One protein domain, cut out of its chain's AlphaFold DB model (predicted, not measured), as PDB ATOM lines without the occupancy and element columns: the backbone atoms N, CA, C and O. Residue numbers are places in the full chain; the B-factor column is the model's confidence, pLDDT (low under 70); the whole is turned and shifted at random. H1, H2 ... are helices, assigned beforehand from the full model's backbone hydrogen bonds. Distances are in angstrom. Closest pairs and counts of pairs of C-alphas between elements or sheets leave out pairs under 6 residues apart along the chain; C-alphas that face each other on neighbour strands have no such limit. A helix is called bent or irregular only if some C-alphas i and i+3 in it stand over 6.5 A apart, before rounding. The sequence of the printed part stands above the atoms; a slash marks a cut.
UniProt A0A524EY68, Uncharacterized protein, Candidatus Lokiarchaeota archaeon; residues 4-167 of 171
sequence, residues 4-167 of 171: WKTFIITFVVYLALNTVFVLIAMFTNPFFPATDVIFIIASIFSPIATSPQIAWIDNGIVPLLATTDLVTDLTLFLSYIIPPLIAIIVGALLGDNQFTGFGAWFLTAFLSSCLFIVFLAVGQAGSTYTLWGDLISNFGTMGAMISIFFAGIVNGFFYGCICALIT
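This is residues 4 to 167 of the 171 residues of an uncharacterized protein of Candidatus Lokiarchaeota archaeon (UniProt A0A524EY68). Two helix pairs, H5 with H6 and H1 with bent H4, meet at one end and spread at the other, with H2 wedged between. The printed part has 164 residues with six named helices, H1 to H6: all helix. It is compact, radius of gyration of the C-alphas 15.5 A, spanning 45 by 35 by 26 A.

Start at H6, residues 133 to 166; it forms a hairpin with H5, residues 98 to 126, closest C-alphas Phe 106 and Gly 156, 4.1 A. H4, one helix by hydrogen bonds, is bent: H4a, residues 70 to 80, and H4b, residues 83 to 94, stand at 39 degrees. H1, residues 4 to 28, touches H4b; H2, residues 37 to 49, touches H5; H3, residues 52 to 66, touches H4a. Every O i to N i+4 pair in H1, H4a and H4b is within hydrogen-bond range.

Find C-alpha 4 at (22.749, -56.165, -31.212); H6 ends at C-alpha 166, (39.420, -51.845, -40.226).

The printed part has no cut; residues 123 to 126 and 130 to 133 are under pLDDT 70.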
ATOM      1  N   TRP A   4      23.937 -57.019 -31.251       93.69
ATOM      2  CA  TRP A   4      22.749 -56.165 -31.212       93.69
ATOM      3  C   TRP A   4      23.044 -54.714 -30.851       93.69
ATOM      4  O   TRP A   4      22.476 -53.801 -31.440       93.69
ATOM      5  N   LYS A   5      23.953 -54.483 -29.903       92.88
ATOM      6  CA  LYS A   5      24.335 -53.124 -29.514       92.88
ATOM      7  C   LYS A   5      25.134 -52.452 -30.626       92.88
ATOM      8  O   LYS A   5      24.897 -51.283 -30.903       92.88
ATOM      9  N   THR A   6      26.047 -53.185 -31.268       93.00
ATOM     10  CA  THR A   6      26.815 -52.672 -32.410       93.00
ATOM     11  C   THR A   6      25.870 -52.284 -33.540       93.00
ATOM     12  O   THR A   6      25.930 -51.150 -33.992       93.00
ATOM     13  N   PHE A   7      24.928 -53.161 -33.897       95.19
ATOM     14  CA  PHE A   7      23.888 -52.894 -34.891       95.19
ATOM     15  C   PHE A   7      23.056 -51.645 -34.569       95.19
ATOM     16  O   PHE A   7      22.919 -50.767 -35.416       95.19
ATOM     17  N   ILE A   8      22.512 -51.537 -33.352       96.06
ATOM     18  CA  ILE A   8      21.671 -50.391 -32.979       96.06
ATOM     19  C   ILE A   8      22.465 -49.090 -33.110       96.06
ATOM     20  O   ILE A   8      21.960 -48.114 -33.658       96.06
ATOM     21  N   ILE A   9      23.717 -49.073 -32.649       94.62
ATOM     22  CA  ILE A   9      24.549 -47.873 -32.719       94.62
ATOM     23  C   ILE A   9      24.914 -47.541 -34.171       94.62
ATOM     24  O   ILE A   9      24.791 -46.382 -34.556       94.62
ATOM     25  N   THR A  10      25.298 -48.521 -34.998       93.69
ATOM     26  CA  THR A  10      25.587 -48.268 -36.423       93.69
ATOM     27  C   THR A  10      24.365 -47.738 -37.160       93.69
ATOM     28  O   THR A  10      24.490 -46.802 -37.946       93.69
ATOM     29  N   PHE A  11      23.182 -48.280 -36.864       95.25
ATOM     30  CA  PHE A  11      21.923 -47.844 -37.454       95.25
ATOM     31  C   PHE A  11      21.574 -46.409 -37.038       95.25
ATOM     32  O   PHE A  11      21.303 -45.568 -37.890       95.25
ATOM     33  N   VAL A  12      21.657 -46.091 -35.741       96.44
ATOM     34  CA  VAL A  12      21.388 -44.739 -35.225       96.44
ATOM     35  C   VAL A  12      22.375 -43.716 -35.786       96.44
ATOM     36  O   VAL A  12      21.950 -42.645 -36.207       96.44
ATOM     37  N   VAL A  13      23.671 -44.033 -35.834       95.69
ATOM     38  CA  VAL A  13      24.693 -43.135 -36.401       95.69
ATOM     39  C   VAL A  13      24.428 -42.873 -37.880       95.69
ATOM     40  O   VAL A  13      24.458 -41.719 -38.305       95.69
ATOM     41  N   TYR A  14      24.125 -43.922 -38.647       95.81
ATOM     42  CA  TYR A  14      23.788 -43.802 -40.063       95.81
ATOM     43  C   TYR A  14      22.585 -42.868 -40.276       95.81
ATOM     44  O   TYR A  14      22.674 -41.905 -41.038       95.81
ATOM     45  N   LEU A  15      21.488 -43.088 -39.542       95.44
ATOM     46  CA  LEU A  15      20.289 -42.254 -39.644       95.44
ATOM     47  C   LEU A  15      20.517 -40.815 -39.181       95.44
ATOM     48  O   LEU A  15      20.021 -39.889 -39.818       95.44
ATOM     49  N   ALA A  16      21.259 -40.611 -38.092       95.81
ATOM     50  CA  ALA A  16      21.534 -39.279 -37.570       95.81
ATOM     51  C   ALA A  16      22.328 -38.443 -38.581       95.81
ATOM     52  O   ALA A  16      21.959 -37.303 -38.859       95.81
ATOM     53  N   LEU A  17      23.369 -39.023 -39.185       95.44
ATOM     54  CA  LEU A  17      24.170 -38.336 -40.197       95.44
ATOM     55  C   LEU A  17      23.364 -38.051 -41.465       95.44
ATOM     56  O   LEU A  17      23.402 -36.924 -41.954       95.44
ATOM     57  N   ASN A  18      22.574 -39.010 -41.958       94.19
ATOM     58  CA  ASN A  18      21.689 -38.747 -43.095       94.19
ATOM     59  C   ASN A  18      20.667 -37.652 -42.789       94.19
ATOM     60  O   ASN A  18      20.419 -36.800 -43.633       94.19
ATOM     61  N   THR A  19      20.110 -37.629 -41.576       94.56
ATOM     62  CA  THR A  19      19.185 -36.569 -41.151       94.56
ATOM     63  C   THR A  19      19.863 -35.202 -41.197       94.56
ATOM     64  O   THR A  19      19.267 -34.249 -41.688       94.56
ATOM     65  N   VAL A  20      21.120 -35.097 -40.753       94.69
ATOM     66  CA  VAL A  20      21.890 -33.848 -40.864       94.69
ATOM     67  C   VAL A  20      22.031 -33.419 -42.326       94.69
ATOM     68  O   VAL A  20      21.774 -32.260 -42.631       94.69
ATOM     69  N   PHE A  21      22.369 -34.331 -43.242       92.19
ATOM     70  CA  PHE A  21      22.483 -33.991 -44.665       92.19
ATOM     71  C   PHE A  21      21.143 -33.615 -45.307       92.19
ATOM     72  O   PHE A  21      21.102 -32.680 -46.104       92.19
ATOM     73  N   VAL A  22      20.044 -34.273 -44.924       92.06
ATOM     74  CA  VAL A  22      18.691 -33.884 -45.355       92.06
ATOM     75  C   VAL A  22      18.350 -32.481 -44.858       92.06
ATOM     76  O   VAL A  22      17.872 -31.668 -45.640       92.06
ATOM     77  N   LEU A  23      18.647 -32.158 -43.595       92.31
ATOM     78  CA  LEU A  23      18.431 -30.813 -43.058       92.31
ATOM     79  C   LEU A  23      19.276 -29.770 -43.790       92.31
ATOM     80  O   LEU A  23      18.761 -28.708 -44.124       92.31
ATOM     81  N   ILE A  24      20.546 -30.065 -44.085       91.25
ATOM     82  CA  ILE A  24      21.386 -29.172 -44.893       91.25
ATOM     83  C   ILE A  24      20.713 -28.931 -46.248       91.25
ATOM     84  O   ILE A  24      20.468 -27.777 -46.582       91.25
ATOM     85  N   ALA A  25      20.327 -29.989 -46.969       88.00
ATOM     86  CA  ALA A  25      19.661 -29.871 -48.266       88.00
ATOM     87  C   ALA A  25      18.350 -29.067 -48.193       88.00
ATOM     88  O   ALA A  25      18.097 -28.247 -49.070       88.00
ATOM     89  N   MET A  26      17.553 -29.236 -47.132       90.00
ATOM     90  CA  MET A  26      16.329 -28.456 -46.903       90.00
ATOM     91  C   MET A  26      16.582 -26.948 -46.793       90.00
ATOM     92  O   MET A  26      15.730 -26.163 -47.201       90.00
ATOM     93  N   PHE A  27      17.715 -26.535 -46.218       89.06
ATOM     94  CA  PHE A  27      18.036 -25.119 -46.010       89.06
ATOM     95  C   PHE A  27      18.892 -24.511 -47.124       89.06
ATOM     96  O   PHE A  27      18.887 -23.291 -47.283       89.06
ATOM     97  N   THR A  28      19.640 -25.327 -47.869       86.81
ATOM     98  CA  THR A  28      20.567 -24.846 -48.902       86.81
ATOM     99  C   THR A  28      20.033 -24.996 -50.321       86.81
ATOM    100  O   THR A  28      20.403 -24.192 -51.173       86.81
ATOM    101  N   ASN A  29      19.156 -25.971 -50.592       84.94
ATOM    102  CA  ASN A  29      18.592 -26.188 -51.921       84.94
ATOM    103  C   ASN A  29      17.173 -25.587 -52.014       84.94
ATOM    104  O   ASN A  29      16.243 -26.113 -51.397       84.94
ATOM    105  N   PRO A  30      16.962 -24.527 -52.820       82.12
ATOM    106  CA  PRO A  30      15.667 -23.851 -52.929       82.12
ATOM    107  C   PRO A  30      14.566 -24.718 -53.560       82.12
ATOM    108  O   PRO A  30      13.389 -24.380 -53.451       82.12
ATOM    109  N   PHE A  31      14.928 -25.826 -54.213       83.38
ATOM    110  CA  PHE A  31      13.994 -26.772 -54.824       83.38
ATOM    111  C   PHE A  31      13.715 -27.992 -53.944       83.38
ATOM    112  O   PHE A  31      12.974 -28.885 -54.359       83.38
ATOM    113  N   PHE A  32      14.291 -28.060 -52.739       86.38
ATOM    114  CA  PHE A  32      14.024 -29.173 -51.842       86.38
ATOM    115  C   PHE A  32      12.553 -29.144 -51.365       86.38
ATOM    116  O   PHE A  32      12.101 -28.109 -50.868       86.38
ATOM    117  N   PRO A  33      11.803 -30.264 -51.441       86.88
ATOM    118  CA  PRO A  33      10.416 -30.372 -50.968       86.88
ATOM    119  C   PRO A  33      10.243 -30.263 -49.437       86.88
ATOM    120  O   PRO A  33       9.847 -31.213 -48.765       86.88
ATOM    121  N   ALA A  34      10.512 -29.095 -48.852       87.06
ATOM    122  CA  ALA A  34      10.564 -28.904 -47.398       87.06
ATOM    123  C   ALA A  34       9.200 -29.002 -46.680       87.06
ATOM    124  O   ALA A  34       9.157 -29.087 -45.454       87.06
ATOM    125  N   THR A  35       8.086 -28.986 -47.416       88.44
ATOM    126  CA  THR A  35       6.730 -29.163 -46.869       88.44
ATOM    127  C   THR A  35       6.214 -30.597 -46.988       88.44
ATOM    128  O   THR A  35       5.195 -30.925 -46.380       88.44
ATOM    129  N   ASP A  36       6.898 -31.459 -47.743       88.06
ATOM    130  CA  ASP A  36       6.483 -32.842 -47.955       88.06
ATOM    131  C   ASP A  36       7.163 -33.763 -46.938       88.06
ATOM    132  O   ASP A  36       8.319 -34.168 -47.070       88.06
ATOM    133  N   VAL A  37       6.416 -34.097 -45.887       87.75
ATOM    134  CA  VAL A  37       6.908 -34.916 -44.772       87.75
ATOM    135  C   VAL A  37       7.342 -36.307 -45.236       87.75
ATOM    136  O   VAL A  37       8.343 -36.829 -44.742       87.75
ATOM    137  N   ILE A  38       6.627 -36.912 -46.189       86.88
ATOM    138  CA  ILE A  38       6.980 -38.246 -46.688       86.88
ATOM    139  C   ILE A  38       8.282 -38.164 -47.483       86.88
ATOM    140  O   ILE A  38       9.152 -39.020 -47.308       86.88
ATOM    141  N   PHE A  39       8.454 -37.110 -48.287       87.06
ATOM    142  CA  PHE A  39       9.692 -36.873 -49.021       87.06
ATOM    143  C   PHE A  39      10.888 -36.699 -48.084       87.06
ATOM    144  O   PHE A  39      11.933 -37.326 -48.286       87.06
ATOM    145  N   ILE A  40      10.728 -35.905 -47.024       89.50
ATOM    146  CA  ILE A  40      11.774 -35.676 -46.020       89.50
ATOM    147  C   ILE A  40      12.178 -36.993 -45.352       89.50
ATOM    148  O   ILE A  40      13.363 -37.319 -45.304       89.50
ATOM    149  N   ILE A  41      11.206 -37.777 -44.874       89.56
ATOM    150  CA  ILE A  41      11.481 -39.046 -44.186       89.56
ATOM    151  C   ILE A  41      12.157 -40.042 -45.132       89.56
ATOM    152  O   ILE A  41      13.159 -40.653 -44.763       89.56
ATOM    153  N   ALA A  42      11.655 -40.187 -46.360       89.00
ATOM    154  CA  ALA A  42      12.248 -41.077 -47.352       89.00
ATOM    155  C   ALA A  42      13.694 -40.670 -47.688       89.00
ATOM    156  O   ALA A  42      14.571 -41.528 -47.804       89.00
ATOM    157  N   SER A  43      13.974 -39.365 -47.768       89.25
ATOM    158  CA  SER A  43      15.305 -38.833 -48.087       89.25
ATOM    159  C   SER A  43      16.386 -39.265 -47.092       89.25
ATOM    160  O   SER A  43      17.529 -39.453 -47.501       89.25
ATOM    161  N   ILE A  44      16.034 -39.521 -45.823       92.62
ATOM    162  CA  ILE A  44      16.969 -40.001 -44.785       92.62
ATOM    163  C   ILE A  44      17.537 -41.387 -45.129       92.62
ATOM    164  O   ILE A  44      18.664 -41.716 -44.763       92.62
ATOM    165  N   PHE A  45      16.771 -42.216 -45.835       91.25
ATOM    166  CA  PHE A  45      17.201 -43.559 -46.230       91.25
ATOM    167  C   PHE A  45      17.738 -43.609 -47.659       91.25
ATOM    168  O   PHE A  45      18.409 -44.573 -48.024       91.25
ATOM    169  N   SER A  46      17.480 -42.568 -48.452       86.44
ATOM    170  CA  SER A  46      17.855 -42.513 -49.862       86.44
ATOM    171  C   SER A  46      19.327 -42.786 -50.166       86.44
ATOM    172  O   SER A  46      19.583 -43.397 -51.204       86.44
ATOM    173  N   PRO A  47      20.307 -42.457 -49.295       86.25
ATOM    174  CA  PRO A  47      21.698 -42.715 -49.627       86.25
ATOM    175  C   PRO A  47      22.035 -44.187 -49.870       86.25
ATOM    176  O   PRO A  47      22.929 -44.486 -50.655       86.25
ATOM    177  N   ILE A  48      21.287 -45.118 -49.266       89.69
ATOM    178  CA  ILE A  48      21.511 -46.557 -49.452       89.69
ATOM    179  C   ILE A  48      21.031 -47.085 -50.813       89.69
ATOM    180  O   ILE A  48      21.408 -48.185 -51.218       89.69
ATOM    181  N   ALA A  49      20.189 -46.317 -51.509       85.75
ATOM    182  CA  ALA A  49      19.658 -46.670 -52.821       85.75
ATOM    183  C   ALA A  49      20.679 -46.497 -53.947       85.75
ATOM    184  O   ALA A  49      20.499 -47.043 -55.036       85.75
ATOM    185  N   THR A  50      21.752 -45.758 -53.685       87.50
ATOM    186  CA  THR A  50      22.839 -45.539 -54.631       87.50
ATOM    187  C   THR A  50      23.933 -46.559 -54.360       87.50
ATOM    188  O   THR A  50      24.427 -46.672 -53.238       87.50
ATOM    189  N   SER A  51      24.324 -47.330 -55.377       87.38
ATOM    190  CA  SER A  51      25.445 -48.261 -55.223       87.38
ATOM    191  C   SER A  51      26.752 -47.491 -54.959       87.38
ATOM    192  O   SER A  51      26.910 -46.377 -55.465       87.38
ATOM    193  N   PRO A  52      27.723 -48.065 -54.225       87.00
ATOM    194  CA  PRO A  52      28.983 -47.388 -53.933       87.00
ATOM    195  C   PRO A  52      29.697 -46.881 -55.191       87.00
ATOM    196  O   PRO A  52      30.155 -45.746 -55.212       87.00
ATOM    197  N   GLN A  53      29.740 -47.661 -56.275       87.00
ATOM    198  CA  GLN A  53      30.355 -47.214 -57.530       87.00
ATOM    199  C   GLN A  53      29.766 -45.878 -58.010       87.00
ATOM    200  O   GLN A  53      30.517 -44.947 -58.291       87.00
ATOM    201  N   ILE A  54      28.435 -45.783 -58.053       85.75
ATOM    202  CA  ILE A  54      27.720 -44.584 -58.503       85.75
ATOM    203  C   ILE A  54      27.964 -43.434 -57.519       85.75
ATOM    204  O   ILE A  54      28.243 -42.319 -57.935       85.75
ATOM    205  N   ALA A  55      27.936 -43.700 -56.210       84.62
ATOM    206  CA  ALA A  55      28.191 -42.685 -55.187       84.62
ATOM    207  C   ALA A  55      29.590 -42.052 -55.305       84.62
ATOM    208  O   ALA A  55      29.736 -40.840 -55.169       84.62
ATOM    209  N   TRP A  56      30.619 -42.864 -55.559       84.62
ATOM    210  CA  TRP A  56      32.007 -42.402 -55.627       84.62
ATOM    211  C   TRP A  56      32.375 -41.779 -56.979       84.62
ATOM    212  O   TRP A  56      33.135 -40.807 -57.016       84.62
ATOM    213  N   ILE A  57      31.867 -42.336 -58.080       85.38
ATOM    214  CA  ILE A  57      32.247 -41.933 -59.439       85.38
ATOM    215  C   ILE A  57      31.216 -40.958 -60.007       85.38
ATOM    216  O   ILE A  57      31.533 -39.783 -60.197       85.38
ATOM    217  N   ASP A  58      29.992 -41.438 -60.228       83.00
ATOM    218  CA  ASP A  58      28.975 -40.752 -61.035       83.00
ATOM    219  C   ASP A  58      28.307 -39.591 -60.300       83.00
ATOM    220  O   ASP A  58      27.980 -38.596 -60.927       83.00
ATOM    221  N   ASN A  59      28.148 -39.702 -58.979       80.81
ATOM    222  CA  ASN A  59      27.620 -38.662 -58.089       80.81
ATOM    223  C   ASN A  59      28.720 -38.029 -57.222       80.81
ATOM    224  O   ASN A  59      28.423 -37.310 -56.268       80.81
ATOM    225  N   GLY A  60      29.984 -38.346 -57.510       81.12
ATOM    226  CA  GLY A  60      31.123 -37.927 -56.709       81.12
ATOM    227  C   GLY A  60      32.153 -37.164 -57.506       81.12
ATOM    228  O   GLY A  60      31.964 -35.993 -57.825       81.12
ATOM    229  N   ILE A  61      33.277 -37.813 -57.800       80.88
ATOM    230  CA  ILE A  61      34.436 -37.128 -58.381       80.88
ATOM    231  C   ILE A  61      34.095 -36.505 -59.741       80.88
ATOM    232  O   ILE A  61      34.544 -35.398 -60.021       80.88
ATOM    233  N   VAL A  62      33.296 -37.175 -60.580       82.81
ATOM    234  CA  VAL A  62      33.026 -36.694 -61.942       82.81
ATOM    235  C   VAL A  62      32.179 -35.408 -61.949       82.81
ATOM    236  O   VAL A  62      32.650 -34.426 -62.527       82.81
ATOM    237  N   PRO A  63      31.005 -35.330 -61.285       81.69
ATOM    238  CA  PRO A  63      30.243 -34.081 -61.209       81.69
ATOM    239  C   PRO A  63      30.991 -32.963 -60.493       81.69
ATOM    240  O   PRO A  63      30.963 -31.829 -60.955       81.69
ATOM    241  N   LEU A  64      31.725 -33.269 -59.415       86.31
ATOM    242  CA  LEU A  64      32.463 -32.251 -58.656       86.31
ATOM    243  C   LEU A  64      33.529 -31.534 -59.491       86.31
ATOM    244  O   LEU A  64      33.822 -30.369 -59.237       86.31
ATOM    245  N   LEU A  65      34.101 -32.204 -60.493       84.81
ATOM    246  CA  LEU A  65      35.065 -31.597 -61.414       84.81
ATOM    247  C   LEU A  65      34.404 -30.744 -62.508       84.81
ATOM    248  O   LEU A  65      35.082 -29.927 -63.126       84.81
ATOM    249  N   ALA A  66      33.106 -30.934 -62.753       86.31
ATOM    250  CA  ALA A  66      32.348 -30.283 -63.822       86.31
ATOM    251  C   ALA A  66      31.227 -29.359 -63.303       86.31
ATOM    252  O   ALA A  66      30.431 -28.858 -64.099       86.31
ATOM    253  N   THR A  67      31.146 -29.144 -61.987       86.31
ATOM    254  CA  THR A  67      29.998 -28.496 -61.345       86.31
ATOM    255  C   THR A  67      29.983 -26.976 -61.494       86.31
ATOM    256  O   THR A  67      31.010 -26.299 -61.409       86.31
ATOM    257  N   THR A  68      28.777 -26.432 -61.647       84.38
ATOM    258  CA  THR A  68      28.473 -25.002 -61.494       84.38
ATOM    259  C   THR A  68      27.810 -24.675 -60.151       84.38
ATOM    260  O   THR A  68      27.675 -23.501 -59.819       84.38
ATOM    261  N   ASP A  69      27.407 -25.690 -59.380       84.56
ATOM    262  CA  ASP A  69      26.805 -25.580 -58.048       84.56
ATOM    263  C   ASP A  69      27.532 -26.516 -57.068       84.56
ATOM    264  O   ASP A  69      27.065 -27.591 -56.682       84.56
ATOM    265  N   LEU A  70      28.723 -26.069 -56.661       85.31
ATOM    266  CA  LEU A  70      29.619 -26.826 -55.791       85.31
ATOM    267  C   LEU A  70      28.964 -27.221 -54.462       85.31
ATOM    268  O   LEU A  70      29.280 -28.277 -53.923       85.31
ATOM    269  N   VAL A  71      28.086 -26.380 -53.909       84.69
ATOM    270  CA  VAL A  71      27.488 -26.632 -52.592       84.69
ATOM    271  C   VAL A  71      26.523 -27.808 -52.667       84.69
ATOM    272  O   VAL A  71      26.601 -28.707 -51.825       84.69
ATOM    273  N   THR A  72      25.648 -27.830 -53.672       82.62
ATOM    274  CA  THR A  72      24.671 -28.909 -53.851       82.62
ATOM    275  C   THR A  72      25.368 -30.232 -54.151       82.62
ATOM    276  O   THR A  72      25.135 -31.215 -53.442       82.62
ATOM    277  N   ASP A  73      26.290 -30.246 -55.115       84.31
ATOM    278  CA  ASP A  73      26.959 -31.479 -55.549       84.31
ATOM    279  C   ASP A  73      27.879 -32.051 -54.463       84.31
ATOM    280  O   ASP A  73      27.897 -33.262 -54.229       84.31
ATOM    281  N   LEU A  74      28.588 -31.193 -53.720       86.50
ATOM    282  CA  LEU A  74      29.408 -31.630 -52.590       86.50
ATOM    283  C   LEU A  74      28.551 -32.190 -51.455       86.50
ATOM    284  O   LEU A  74      28.906 -33.211 -50.868       86.50
ATOM    285  N   THR A  75      27.421 -31.554 -51.147       85.69
ATOM    286  CA  THR A  75      26.509 -32.041 -50.102       85.69
ATOM    287  C   THR A  75      25.939 -33.407 -50.478       85.69
ATOM    288  O   THR A  75      25.922 -34.313 -49.644       85.69
ATOM    289  N   LEU A  76      25.533 -33.577 -51.739       83.06
ATOM    290  CA  LEU A  76      25.022 -34.835 -52.274       83.06
ATOM    291  C   LEU A  76      26.082 -35.947 -52.179       83.06
ATOM    292  O   LEU A  76      25.828 -36.986 -51.567       83.06
ATOM    293  N   PHE A  77      27.293 -35.696 -52.680       85.44
ATOM    294  CA  PHE A  77      28.424 -36.623 -52.600       85.44
ATOM    295  C   PHE A  77      28.738 -37.045 -51.159       85.44
ATOM    296  O   PHE A  77      28.819 -38.236 -50.845       85.44
ATOM    297  N   LEU A  78      28.878 -36.072 -50.252       89.50
ATOM    298  CA  LEU A  78      29.184 -36.344 -48.850       89.50
ATOM    299  C   LEU A  78      28.059 -37.131 -48.172       89.50
ATOM    300  O   LEU A  78      28.351 -38.030 -47.385       89.50
ATOM    301  N   SER A  79      26.795 -36.861 -48.510       88.19
ATOM    302  CA  SER A  79      25.653 -37.604 -47.969       88.19
ATOM    303  C   SER A  79      25.649 -39.081 -48.378       88.19
ATOM    304  O   SER A  79      25.249 -39.933 -47.588       88.19
ATOM    305  N   TYR A  80      26.160 -39.415 -49.567       88.25
ATOM    306  CA  TYR A  80      26.245 -40.803 -50.023       88.25
ATOM    307  C   TYR A  80      27.392 -41.590 -49.390       88.25
ATOM    308  O   TYR A  80      27.326 -42.814 -49.325       88.25
ATOM    309  N   ILE A  81      28.441 -40.916 -48.911       91.00
ATOM    310  CA  ILE A  81      29.697 -41.574 -48.524       91.00
ATOM    311  C   ILE A  81      30.004 -41.449 -47.036       91.00
ATOM    312  O   ILE A  81      30.424 -42.426 -46.414       91.00
ATOM    313  N   ILE A  82      29.812 -40.273 -46.442       93.25
ATOM    314  CA  ILE A  82      30.195 -40.023 -45.050       93.25
ATOM    315  C   ILE A  82      29.335 -40.840 -44.076       93.25
ATOM    316  O   ILE A  82      29.916 -41.537 -43.243       93.25
ATOM    317  N   PRO A  83      27.991 -40.852 -44.169       94.25
ATOM    318  CA  PRO A  83      27.152 -41.657 -43.284       94.25
ATOM    319  C   PRO A  83      27.506 -43.156 -43.260       94.25
ATOM    320  O   PRO A  83      27.719 -43.672 -42.157       94.25
ATOM    321  N   PRO A  84      27.637 -43.874 -44.402       93.06
ATOM    322  CA  PRO A  84      28.042 -45.276 -44.371       93.06
ATOM    323  C   PRO A  84      29.460 -45.461 -43.820       93.06
ATOM    324  O   PRO A  84      29.667 -46.346 -42.991       93.06
ATOM    325  N   LEU A  85      30.426 -44.608 -44.193       93.12
ATOM    326  CA  LEU A  85      31.803 -44.700 -43.692       93.12
ATOM    327  C   LEU A  85      31.900 -44.520 -42.172       93.12
ATOM    328  O   LEU A  85      32.561 -45.302 -41.490       93.12
ATOM    329  N   ILE A  86      31.244 -43.503 -41.619       94.88
ATOM    330  CA  ILE A  86      31.288 -43.253 -40.177       94.88
ATOM    331  C   ILE A  86      30.560 -44.367 -39.422       94.88
ATOM    332  O   ILE A  86      31.071 -44.846 -38.408       94.88
ATOM    333  N   ALA A  87      29.421 -44.841 -39.937       94.06
ATOM    334  CA  ALA A  87      28.706 -45.965 -39.346       94.06
ATOM    335  C   ALA A  87      29.587 -47.223 -39.275       94.06
ATOM    336  O   ALA A  87      29.638 -47.861 -38.224       94.06
ATOM    337  N   ILE A  88      30.347 -47.558 -40.325       93.94
ATOM    338  CA  ILE A  88      31.240 -48.726 -40.276       93.94
ATOM    339  C   ILE A  88      32.460 -48.538 -39.382       93.94
ATOM    340  O   ILE A  88      32.892 -49.510 -38.766       93.94
ATOM    341  N   ILE A  89      33.009 -47.324 -39.275       93.44
ATOM    342  CA  ILE A  89      34.119 -47.032 -38.356       93.44
ATOM    343  C   ILE A  89      33.646 -47.245 -36.920       93.44
ATOM    344  O   ILE A  89      34.295 -47.944 -36.146       93.44
ATOM    345  N   VAL A  90      32.474 -46.708 -36.579       92.25
ATOM    346  CA  VAL A  90      31.849 -46.910 -35.270       92.25
ATOM    347  C   VAL A  90      31.557 -48.395 -35.035       92.25
ATOM    348  O   VAL A  90      31.895 -48.929 -33.980       92.25
ATOM    349  N   GLY A  91      31.004 -49.092 -36.030       90.62
ATOM    350  CA  GLY A  91      30.743 -50.530 -35.964       90.62
ATOM    351  C   GLY A  91      32.002 -51.364 -35.720       90.62
ATOM    352  O   GLY A  91      31.983 -52.276 -34.895       90.62
ATOM    353  N   ALA A  92      33.107 -51.011 -36.372       90.94
ATOM    354  CA  ALA A  92      34.395 -51.680 -36.225       90.94
ATOM    355  C   ALA A  92      35.057 -51.430 -34.865       90.94
ATOM    356  O   ALA A  92      35.690 -52.326 -34.316       90.94
ATOM    357  N   LEU A  93      34.912 -50.223 -34.309       89.62
ATOM    358  CA  LEU A  93      35.440 -49.880 -32.984       89.62
ATOM    359  C   LEU A  93      34.667 -50.564 -31.851       89.62
ATOM    360  O   LEU A  93      35.228 -50.839 -30.793       89.62
ATOM    361  N   LEU A  94      33.374 -50.805 -32.061       88.31
ATOM    362  CA  LEU A  94      32.471 -51.354 -31.053       88.31
ATOM    363  C   LEU A  94      32.293 -52.875 -31.149       88.31
ATOM    364  O   LEU A  94      31.911 -53.519 -30.167       88.31
ATOM    365  N   GLY A  95      32.503 -53.447 -32.334       83.69
ATOM    366  CA  GLY A  95      32.375 -54.874 -32.591       83.69
ATOM    367  C   GLY A  95      33.444 -55.691 -31.867       83.69
ATOM    368  O   GLY A  95      34.620 -55.350 -31.876       83.69
ATOM    369  N   ASP A  96      33.039 -56.819 -31.276       84.06
ATOM    370  CA  ASP A  96      33.988 -57.760 -30.655       84.06
ATOM    371  C   ASP A  96      34.937 -58.406 -31.667       84.06
ATOM    372  O   ASP A  96      36.042 -58.813 -31.326       84.06
ATOM    373  N   ASN A  97      34.494 -58.539 -32.914       87.75
ATOM    374  CA  ASN A  97      35.272 -59.122 -33.992       87.75
ATOM    375  C   ASN A  97      34.785 -58.594 -35.350       87.75
ATOM    376  O   ASN A  97      33.732 -57.958 -35.456       87.75
ATOM    377  N   GLN A  98      35.551 -58.917 -36.391       88.88
ATOM    378  CA  GLN A  98      35.287 -58.528 -37.779       88.88
ATOM    379  C   GLN A  98      33.883 -58.922 -38.277       88.88
ATOM    380  O   GLN A  98      33.271 -58.173 -39.033       88.88
ATOM    381  N   PHE A  99      33.341 -60.062 -37.832       90.25
ATOM    382  CA  PHE A  99      32.016 -60.534 -38.248       90.25
ATOM    383  C   PHE A  99      30.893 -59.766 -37.557       90.25
ATOM    384  O   PHE A  99      29.862 -59.505 -38.170       90.25
ATOM    385  N   THR A 100      31.103 -59.360 -36.304       91.38
ATOM    386  CA  THR A 100      30.158 -58.525 -35.564       91.38
ATOM    387  C   THR A 100      30.002 -57.158 -36.228       91.38
ATOM    388  O   THR A 100      28.874 -56.727 -36.456       91.38
ATOM    389  N   GLY A 101      31.114 -56.497 -36.575       90.81
ATOM    390  CA  GLY A 101      31.097 -55.209 -37.277       90.81
ATOM    391  C   GLY A 101      30.493 -55.318 -38.679       90.81
ATOM    392  O   GLY A 101      29.558 -54.585 -39.006       90.81
ATOM    393  N   PHE A 102      30.952 -56.302 -39.467       94.19
ATOM    394  CA  PHE A 102      30.401 -56.602 -40.792       94.19
ATOM    395  C   PHE A 102      28.887 -56.812 -40.736       94.19
ATOM    396  O   PHE A 102      28.142 -56.158 -41.459       94.19
ATOM    397  N   GLY A 103      28.420 -57.717 -39.873       93.31
ATOM    398  CA  GLY A 103      27.012 -58.093 -39.817       93.31
ATOM    399  C   GLY A 103      26.121 -56.953 -39.324       93.31
ATOM    400  O   GLY A 103      25.017 -56.780 -39.835       93.31
ATOM    401  N   ALA A 104      26.601 -56.153 -38.366       94.56
ATOM    402  CA  ALA A 104      25.889 -54.980 -37.868       94.56
ATOM    403  C   ALA A 104      25.666 -53.943 -38.978       94.56
ATOM    404  O   ALA A 104      24.552 -53.436 -39.151       94.56
ATOM    405  N   TRP A 105      26.703 -53.673 -39.775       95.19
ATOM    406  CA  TRP A 105      26.581 -52.805 -40.939       95.19
ATOM    407  C   TRP A 105      25.689 -53.414 -42.022       95.19
ATOM    408  O   TRP A 105      24.799 -52.740 -42.532       95.19
ATOM    409  N   PHE A 106      25.886 -54.689 -42.355       95.94
ATOM    410  CA  PHE A 106      25.097 -55.359 -43.384       95.94
ATOM    411  C   PHE A 106      23.600 -55.293 -43.061       95.94
ATOM    412  O   PHE A 106      22.795 -54.942 -43.921       95.94
ATOM    413  N   LEU A 107      23.228 -55.552 -41.802       95.69
ATOM    414  CA  LEU A 107      21.846 -55.438 -41.345       95.69
ATOM    415  C   LEU A 107      21.340 -53.987 -41.380       95.69
ATOM    416  O   LEU A 107      20.193 -53.761 -41.755       95.69
ATOM    417  N   THR A 108      22.189 -53.011 -41.039       95.56
ATOM    418  CA  THR A 108      21.884 -51.574 -41.169       95.56
ATOM    419  C   THR A 108      21.542 -51.222 -42.618       95.56
ATOM    420  O   THR A 108      20.448 -50.732 -42.880       95.56
ATOM    421  N   ALA A 109      22.420 -51.552 -43.567       95.25
ATOM    422  CA  ALA A 109      22.216 -51.301 -44.992       95.25
ATOM    423  C   ALA A 109      20.963 -52.010 -45.532       95.25
ATOM    424  O   ALA A 109      20.141 -51.404 -46.222       95.25
ATOM    425  N   PHE A 110      20.779 -53.280 -45.167       94.94
ATOM    426  CA  PHE A 110      19.631 -54.075 -45.585       94.94
ATOM    427  C   PHE A 110      18.311 -53.471 -45.095       94.94
ATOM    428  O   PHE A 110      17.415 -53.212 -45.901       94.94
ATOM    429  N   LEU A 111      18.195 -53.183 -43.795       95.00
ATOM    430  CA  LEU A 111      16.979 -52.601 -43.226       95.00
ATOM    431  C   LEU A 111      16.714 -51.199 -43.763       95.00
ATOM    432  O   LEU A 111      15.572 -50.903 -44.102       95.00
ATOM    433  N   SER A 112      17.742 -50.359 -43.905       94.94
ATOM    434  CA  SER A 112      17.588 -49.033 -44.503       94.94
ATOM    435  C   SER A 112      17.064 -49.116 -45.936       94.94
ATOM    436  O   SER A 112      16.165 -48.357 -46.284       94.94
ATOM    437  N   SER A 113      17.543 -50.072 -46.741       94.38
ATOM    438  CA  SER A 113      17.037 -50.269 -48.107       94.38
ATOM    439  C   SER A 113      15.588 -50.763 -48.128       94.38
ATOM    440  O   SER A 113      14.778 -50.258 -48.900       94.38
ATOM    441  N   CYS A 114      15.220 -51.679 -47.226       93.62
ATOM    442  CA  CYS A 114      13.849 -52.174 -47.110       93.62
ATOM    443  C   CYS A 114      12.886 -51.069 -46.664       93.62
ATOM    444  O   CYS A 114      11.820 -50.903 -47.252       93.62
ATOM    445  N   LEU A 115      13.269 -50.287 -45.651       92.81
ATOM    446  CA  LEU A 115      12.487 -49.141 -45.188       92.81
ATOM    447  C   LEU A 115      12.323 -48.114 -46.304       92.81
ATOM    448  O   LEU A 115      11.223 -47.613 -46.517       92.81
ATOM    449  N   PHE A 116      13.384 -47.857 -47.064       91.31
ATOM    450  CA  PHE A 116      13.314 -46.948 -48.194       91.31
ATOM    451  C   PHE A 116      12.349 -47.426 -49.284       91.31
ATOM    452  O   PHE A 116      11.555 -46.634 -49.778       91.31
ATOM    453  N   ILE A 117      12.341 -48.724 -49.603       91.00
ATOM    454  CA  ILE A 117      11.369 -49.324 -50.531       91.00
ATOM    455  C   ILE A 117       9.937 -49.143 -50.023       91.00
ATOM    456  O   ILE A 117       9.056 -48.797 -50.807       91.00
ATOM    457  N   VAL A 118       9.698 -49.341 -48.722       89.31
ATOM    458  CA  VAL A 118       8.377 -49.110 -48.113       89.31
ATOM    459  C   VAL A 118       7.970 -47.645 -48.255       89.31
ATOM    460  O   VAL A 118       6.852 -47.365 -48.681       89.31
ATOM    461  N   PHE A 119       8.871 -46.703 -47.967       87.12
ATOM    462  CA  PHE A 119       8.589 -45.277 -48.136       87.12
ATOM    463  C   PHE A 119       8.404 -44.878 -49.594       87.12
ATOM    464  O   PHE A 119       7.573 -44.024 -49.873       87.12
ATOM    465  N   LEU A 120       9.108 -45.510 -50.529       82.50
ATOM    466  CA  LEU A 120       8.883 -45.308 -51.953       82.50
ATOM    467  C   LEU A 120       7.494 -45.826 -52.352       82.50
ATOM    468  O   LEU A 120       6.742 -45.102 -52.992       82.50
ATOM    469  N   ALA A 121       7.108 -47.027 -51.911       80.69
ATOM    470  CA  ALA A 121       5.793 -47.605 -52.188       80.69
ATOM    471  C   ALA A 121       4.640 -46.744 -51.641       80.69
ATOM    472  O   ALA A 121       3.671 -46.480 -52.349       80.69
ATOM    473  N   VAL A 122       4.754 -46.293 -50.388       79.06
ATOM    474  CA  VAL A 122       3.743 -45.452 -49.723       79.06
ATOM    475  C   VAL A 122       3.775 -44.022 -50.263       79.06
ATOM    476  O   VAL A 122       2.732 -43.407 -50.481       79.06
ATOM    477  N   GLY A 123       4.970 -43.488 -50.510       69.62
ATOM    478  CA  GLY A 123       5.187 -42.116 -50.948       69.62
ATOM    479  C   GLY A 123       4.657 -41.831 -52.343       69.62
ATOM    480  O   GLY A 123       4.176 -40.730 -52.566       69.62
ATOM    481  N   GLN A 124       4.599 -42.820 -53.237       66.25
ATOM    482  CA  GLN A 124       3.927 -42.647 -54.533       66.25
ATOM    483  C   GLN A 124       2.422 -42.348 -54.409       66.25
ATOM    484  O   GLN A 124       1.844 -41.768 -55.322       66.25
ATOM    485  N   ALA A 125       1.778 -42.721 -53.297       66.50
ATOM    486  CA  ALA A 125       0.361 -42.442 -53.061       66.50
ATOM    487  C   ALA A 125       0.113 -41.177 -52.216       66.50
ATOM    488  O   ALA A 125      -0.990 -40.634 -52.252       66.50
ATOM    489  N   GLY A 126       1.103 -40.735 -51.430       65.81
ATOM    490  CA  GLY A 126       0.944 -39.661 -50.441       65.81
ATOM    491  C   GLY A 126       1.807 -38.414 -50.652       65.81
ATOM    492  O   GLY A 126       1.540 -37.400 -50.014       65.81
ATOM    493  N   SER A 127       2.829 -38.473 -51.510       71.75
ATOM    494  CA  SER A 127       3.703 -37.342 -51.834       71.75
ATOM    495  C   SER A 127       3.216 -36.640 -53.098       71.75
ATOM    496  O   SER A 127       2.798 -37.280 -54.063       71.75
ATOM    497  N   THR A 128       3.303 -35.310 -53.118       71.50
ATOM    498  CA  THR A 128       3.069 -34.523 -54.341       71.50
ATOM    499  C   THR A 128       4.284 -34.522 -55.268       71.50
ATOM    500  O   THR A 128       4.191 -34.048 -56.399       71.50
ATOM    501  N   TYR A 129       5.421 -35.039 -54.796       72.25
ATOM    502  CA  TYR A 129       6.679 -35.110 -55.525       72.25
ATOM    503  C   TYR A 129       6.998 -36.556 -55.887       72.25
ATOM    504  O   TYR A 129       6.843 -37.481 -55.090       72.25
ATOM    505  N   THR A 130       7.489 -36.769 -57.104       67.62
ATOM    506  CA  THR A 130       7.906 -38.104 -57.529       67.62
ATOM    507  C   THR A 130       9.240 -38.441 -56.869       67.62
ATOM    508  O   THR A 130      10.309 -38.040 -57.328       67.62
ATOM    509  N   LEU A 131       9.167 -39.179 -55.766       65.25
ATOM    510  CA  LEU A 131      10.322 -39.742 -55.075       65.25
ATOM    511  C   LEU A 131      11.142 -40.596 -56.054       65.25
ATOM    512  O   LEU A 131      10.686 -41.658 -56.479       65.25
ATOM    513  N   TRP A 132      12.337 -40.109 -56.415       68.50
ATOM    514  CA  TRP A 132      13.255 -40.730 -57.384       68.50
ATOM    515  C   TRP A 132      12.603 -41.005 -58.740       68.50
ATOM    516  O   TRP A 132      12.677 -42.112 -59.279       68.50
ATOM    517  N   GLY A 133      11.981 -39.958 -59.296       69.56
ATOM    518  CA  GLY A 133      11.368 -39.970 -60.625       69.56
ATOM    519  C   GLY A 133      12.265 -40.564 -61.714       69.56
ATOM    520  O   GLY A 133      11.758 -41.296 -62.555       69.56
ATOM    521  N   ASP A 134      13.583 -40.363 -61.641       75.44
ATOM    522  CA  ASP A 134      14.540 -40.918 -62.607       75.44
ATOM    523  C   ASP A 134      14.669 -42.446 -62.528       75.44
ATOM    524  O   ASP A 134      14.754 -43.126 -63.547       75.44
ATOM    525  N   LEU A 135      14.661 -43.033 -61.329       75.81
ATOM    526  CA  LEU A 135      14.690 -44.495 -61.182       75.81
ATOM    527  C   LEU A 135      13.377 -45.112 -61.677       75.81
ATOM    528  O   LEU A 135      13.380 -46.150 -62.338       75.81
ATOM    529  N   ILE A 136      12.252 -44.463 -61.380       81.06
ATOM    530  CA  ILE A 136      10.928 -44.942 -61.786       81.06
ATOM    531  C   ILE A 136      10.722 -44.780 -63.293       81.06
ATOM    532  O   ILE A 136      10.156 -45.673 -63.918       81.06
ATOM    533  N   SER A 137      11.192 -43.688 -63.896       81.75
ATOM    534  CA  SER A 137      11.081 -43.470 -65.340       81.75
ATOM    535  C   SER A 137      11.932 -44.465 -66.132       81.75
ATOM    536  O   SER A 137      11.472 -44.980 -67.150       81.75
ATOM    537  N   ASN A 138      13.126 -44.798 -65.635       81.81
ATOM    538  CA  ASN A 138      14.050 -45.706 -66.312       81.81
ATOM    539  C   ASN A 138      13.694 -47.192 -66.139       81.81
ATOM    540  O   ASN A 138      13.888 -47.976 -67.067       81.81
ATOM    541  N   PHE A 139      13.185 -47.600 -64.970       82.31
ATOM    542  CA  PHE A 139      13.000 -49.023 -64.632       82.31
ATOM    543  C   PHE A 139      11.554 -49.414 -64.289       82.31
ATOM    544  O   PHE A 139      11.266 -50.591 -64.048       82.31
ATOM    545  N   GLY A 140      10.631 -48.453 -64.236       84.50
ATOM    546  CA  GLY A 140       9.309 -48.636 -63.642       84.50
ATOM    547  C   GLY A 140       9.371 -48.777 -62.116       84.50
ATOM    548  O   GLY A 140      10.428 -48.993 -61.522       84.50
ATOM    549  N   THR A 141       8.220 -48.697 -61.445       83.19
ATOM    550  CA  THR A 141       8.149 -48.746 -59.973       83.19
ATOM    551  C   THR A 141       8.718 -50.047 -59.401       83.19
ATOM    552  O   THR A 141       9.513 -50.014 -58.466       83.19
ATOM    553  N   MET A 142       8.367 -51.197 -59.989       85.88
ATOM    554  CA  MET A 142       8.881 -52.496 -59.541       85.88
ATOM    555  C   MET A 142      10.393 -52.623 -59.785       85.88
ATOM    556  O   MET A 142      11.122 -53.080 -58.907       85.88
ATOM    557  N   GLY A 143      10.882 -52.183 -60.950       88.25
ATOM    558  CA  GLY A 143      12.313 -52.207 -61.257       88.25
ATOM    559  C   GLY A 143      13.122 -51.301 -60.327       88.25
ATOM    560  O   GLY A 143      14.173 -51.713 -59.841       88.25
ATOM    561  N   ALA A 144      12.592 -50.121 -59.985       87.50
ATOM    562  CA  ALA A 144      13.197 -49.223 -59.005       87.50
ATOM    563  C   ALA A 144      13.312 -49.881 -57.618       87.50
ATOM    564  O   ALA A 144      14.382 -49.846 -57.014       87.50
ATOM    565  N   MET A 145      12.258 -50.551 -57.134       89.19
ATOM    566  CA  MET A 145      12.289 -51.266 -55.848       89.19
ATOM    567  C   MET A 145      13.340 -52.382 -55.827       89.19
ATOM    568  O   MET A 145      14.105 -52.494 -54.870       89.19
ATOM    569  N   ILE A 146      13.408 -53.181 -56.896       90.88
ATOM    570  CA  ILE A 146      14.408 -54.248 -57.036       90.88
ATOM    571  C   ILE A 146      15.824 -53.652 -57.070       90.88
ATOM    572  O   ILE A 146      16.718 -54.151 -56.388       90.88
ATOM    573  N   SER A 147      16.025 -52.560 -57.810       90.50
ATOM    574  CA  SER A 147      17.316 -51.872 -57.891       90.50
ATOM    575  C   SER A 147      17.770 -51.348 -56.527       90.50
ATOM    576  O   SER A 147      18.918 -51.558 -56.142       90.50
ATOM    577  N   ILE A 148      16.869 -50.723 -55.763       91.50
ATOM    578  CA  ILE A 148      17.148 -50.237 -54.403       91.50
ATOM    579  C   ILE A 148      17.533 -51.393 -53.478       91.50
ATOM    580  O   ILE A 148      18.477 -51.278 -52.698       91.50
ATOM    581  N   PHE A 149      16.826 -52.520 -53.575       93.38
ATOM    582  CA  PHE A 149      17.122 -53.706 -52.777       93.38
ATOM    583  C   PHE A 149      18.536 -54.232 -53.056       93.38
ATOM    584  O   PHE A 149      19.317 -54.466 -52.131       93.38
ATOM    585  N   PHE A 150      18.905 -54.353 -54.336       93.31
ATOM    586  CA  PHE A 150      20.259 -54.749 -54.719       93.31
ATOM    587  C   PHE A 150      21.308 -53.713 -54.314       93.31
ATOM    588  O   PHE A 150      22.370 -54.100 -53.830       93.31
ATOM    589  N   ALA A 151      21.018 -52.415 -54.429       92.12
ATOM    590  CA  ALA A 151      21.909 -51.364 -53.944       92.12
ATOM    591  C   ALA A 151      22.162 -51.491 -52.434       92.12
ATOM    592  O   ALA A 151      23.308 -51.372 -52.001       92.12
ATOM    593  N   GLY A 152      21.138 -51.830 -51.645       94.19
ATOM    594  CA  GLY A 152      21.265 -52.134 -50.219       94.19
ATOM    595  C   GLY A 152      22.202 -53.307 -49.937       94.19
ATOM    596  O   GLY A 152      23.096 -53.195 -49.097       94.19
ATOM    597  N   ILE A 153      22.059 -54.411 -50.678       95.25
ATOM    598  CA  ILE A 153      22.949 -55.579 -50.569       95.25
ATOM    599  C   ILE A 153      24.391 -55.202 -50.926       95.25
ATOM    600  O   ILE A 153      25.314 -55.527 -50.179       95.25
ATOM    601  N   VAL A 154      24.599 -54.498 -52.041       95.50
ATOM    602  CA  VAL A 154      25.936 -54.092 -52.496       95.50
ATOM    603  C   VAL A 154      26.585 -53.131 -51.496       95.50
ATOM    604  O   VAL A 154      27.749 -53.320 -51.154       95.50
ATOM    605  N   ASN A 155      25.842 -52.156 -50.963       94.31
ATOM    606  CA  ASN A 155      26.311 -51.282 -49.883       94.31
ATOM    607  C   ASN A 155      26.670 -52.078 -48.622       94.31
ATOM    608  O   ASN A 155      27.721 -51.853 -48.014       94.31
ATOM    609  N   GLY A 156      25.814 -53.029 -48.243       94.75
ATOM    610  CA  GLY A 156      26.035 -53.934 -47.121       94.75
ATOM    611  C   GLY A 156      27.350 -54.697 -47.256       94.75
ATOM    612  O   GLY A 156      28.158 -54.695 -46.332       94.75
ATOM    613  N   PHE A 157      27.605 -55.294 -48.422       95.50
ATOM    614  CA  PHE A 157      28.849 -56.013 -48.685       95.50
ATOM    615  C   PHE A 157      30.061 -55.090 -48.777       95.50
ATOM    616  O   PHE A 157      31.058 -55.345 -48.113       95.50
ATOM    617  N   PHE A 158      29.996 -54.025 -49.575       94.94
ATOM    618  CA  PHE A 158      31.142 -53.154 -49.837       94.94
ATOM    619  C   PHE A 158      31.670 -52.514 -48.551       94.94
ATOM    620  O   PHE A 158      32.815 -52.740 -48.155       94.94
ATOM    621  N   TYR A 159      30.815 -51.774 -47.848       93.81
ATOM    622  CA  TYR A 159      31.196 -51.122 -46.599       93.81
ATOM    623  C   TYR A 159      31.350 -52.136 -45.454       93.81
ATOM    624  O   TYR A 159      32.169 -51.926 -44.563       93.81
ATOM    625  N   GLY A 160      30.666 -53.285 -45.506       93.75
ATOM    626  CA  GLY A 160      30.876 -54.386 -44.564       93.75
ATOM    627  C   GLY A 160      32.285 -54.969 -44.670       93.75
ATOM    628  O   GLY A 160      32.948 -55.165 -43.653       93.75
ATOM    629  N   CYS A 161      32.783 -55.194 -45.886       93.38
ATOM    630  CA  CYS A 161      34.157 -55.631 -46.122       93.38
ATOM    631  C   CYS A 161      35.164 -54.597 -45.607       93.38
ATOM    632  O   CYS A 161      36.126 -54.972 -44.941       93.38
ATOM    633  N   ILE A 162      34.918 -53.300 -45.833       92.81
ATOM    634  CA  ILE A 162      35.752 -52.237 -45.254       92.81
ATOM    635  C   ILE A 162      35.718 -52.315 -43.722       92.81
ATOM    636  O   ILE A 162      36.777 -52.307 -43.103       92.81
ATOM    637  N   CYS A 163      34.537 -52.472 -43.114       92.75
ATOM    638  CA  CYS A 163      34.369 -52.649 -41.670       92.75
ATOM    639  C   CYS A 163      35.218 -53.815 -41.145       92.75
ATOM    640  O   CYS A 163      35.954 -53.660 -40.172       92.75
ATOM    641  N   ALA A 164      35.174 -54.969 -41.815       90.38
ATOM    642  CA  ALA A 164      35.956 -56.143 -41.444       90.38
ATOM    643  C   ALA A 164      37.472 -55.904 -41.544       90.38
ATOM    644  O   ALA A 164      38.212 -56.390 -40.692       90.38
ATOM    645  N   LEU A 165      37.930 -55.136 -42.541       90.12
ATOM    646  CA  LEU A 165      39.344 -54.782 -42.717       90.12
ATOM    647  C   LEU A 165      39.853 -53.815 -41.642       90.12
ATOM    648  O   LEU A 165      40.987 -53.952 -41.186       90.12
ATOM    649  N   ILE A 166      39.036 -52.837 -41.243       90.12
ATOM    650  CA  ILE A 166      39.420 -51.845 -40.226       90.12
ATOM    651  C   ILE A 166      39.189 -52.339 -38.796       90.12
ATOM    652  O   ILE A 166      39.785 -51.800 -37.861       90.12
ATOM    653  N   THR A 167      38.323 -53.341 -38.603       85.19
ATOM    654  CA  THR A 167      38.105 -53.947 -37.290       85.19
ATOM    655  C   THR A 167      39.420 -54.554 -36.849       85.19
ATOM    656  O   THR A 167      39.907 -55.518 -37.440       85.19
TER     657      THR A 167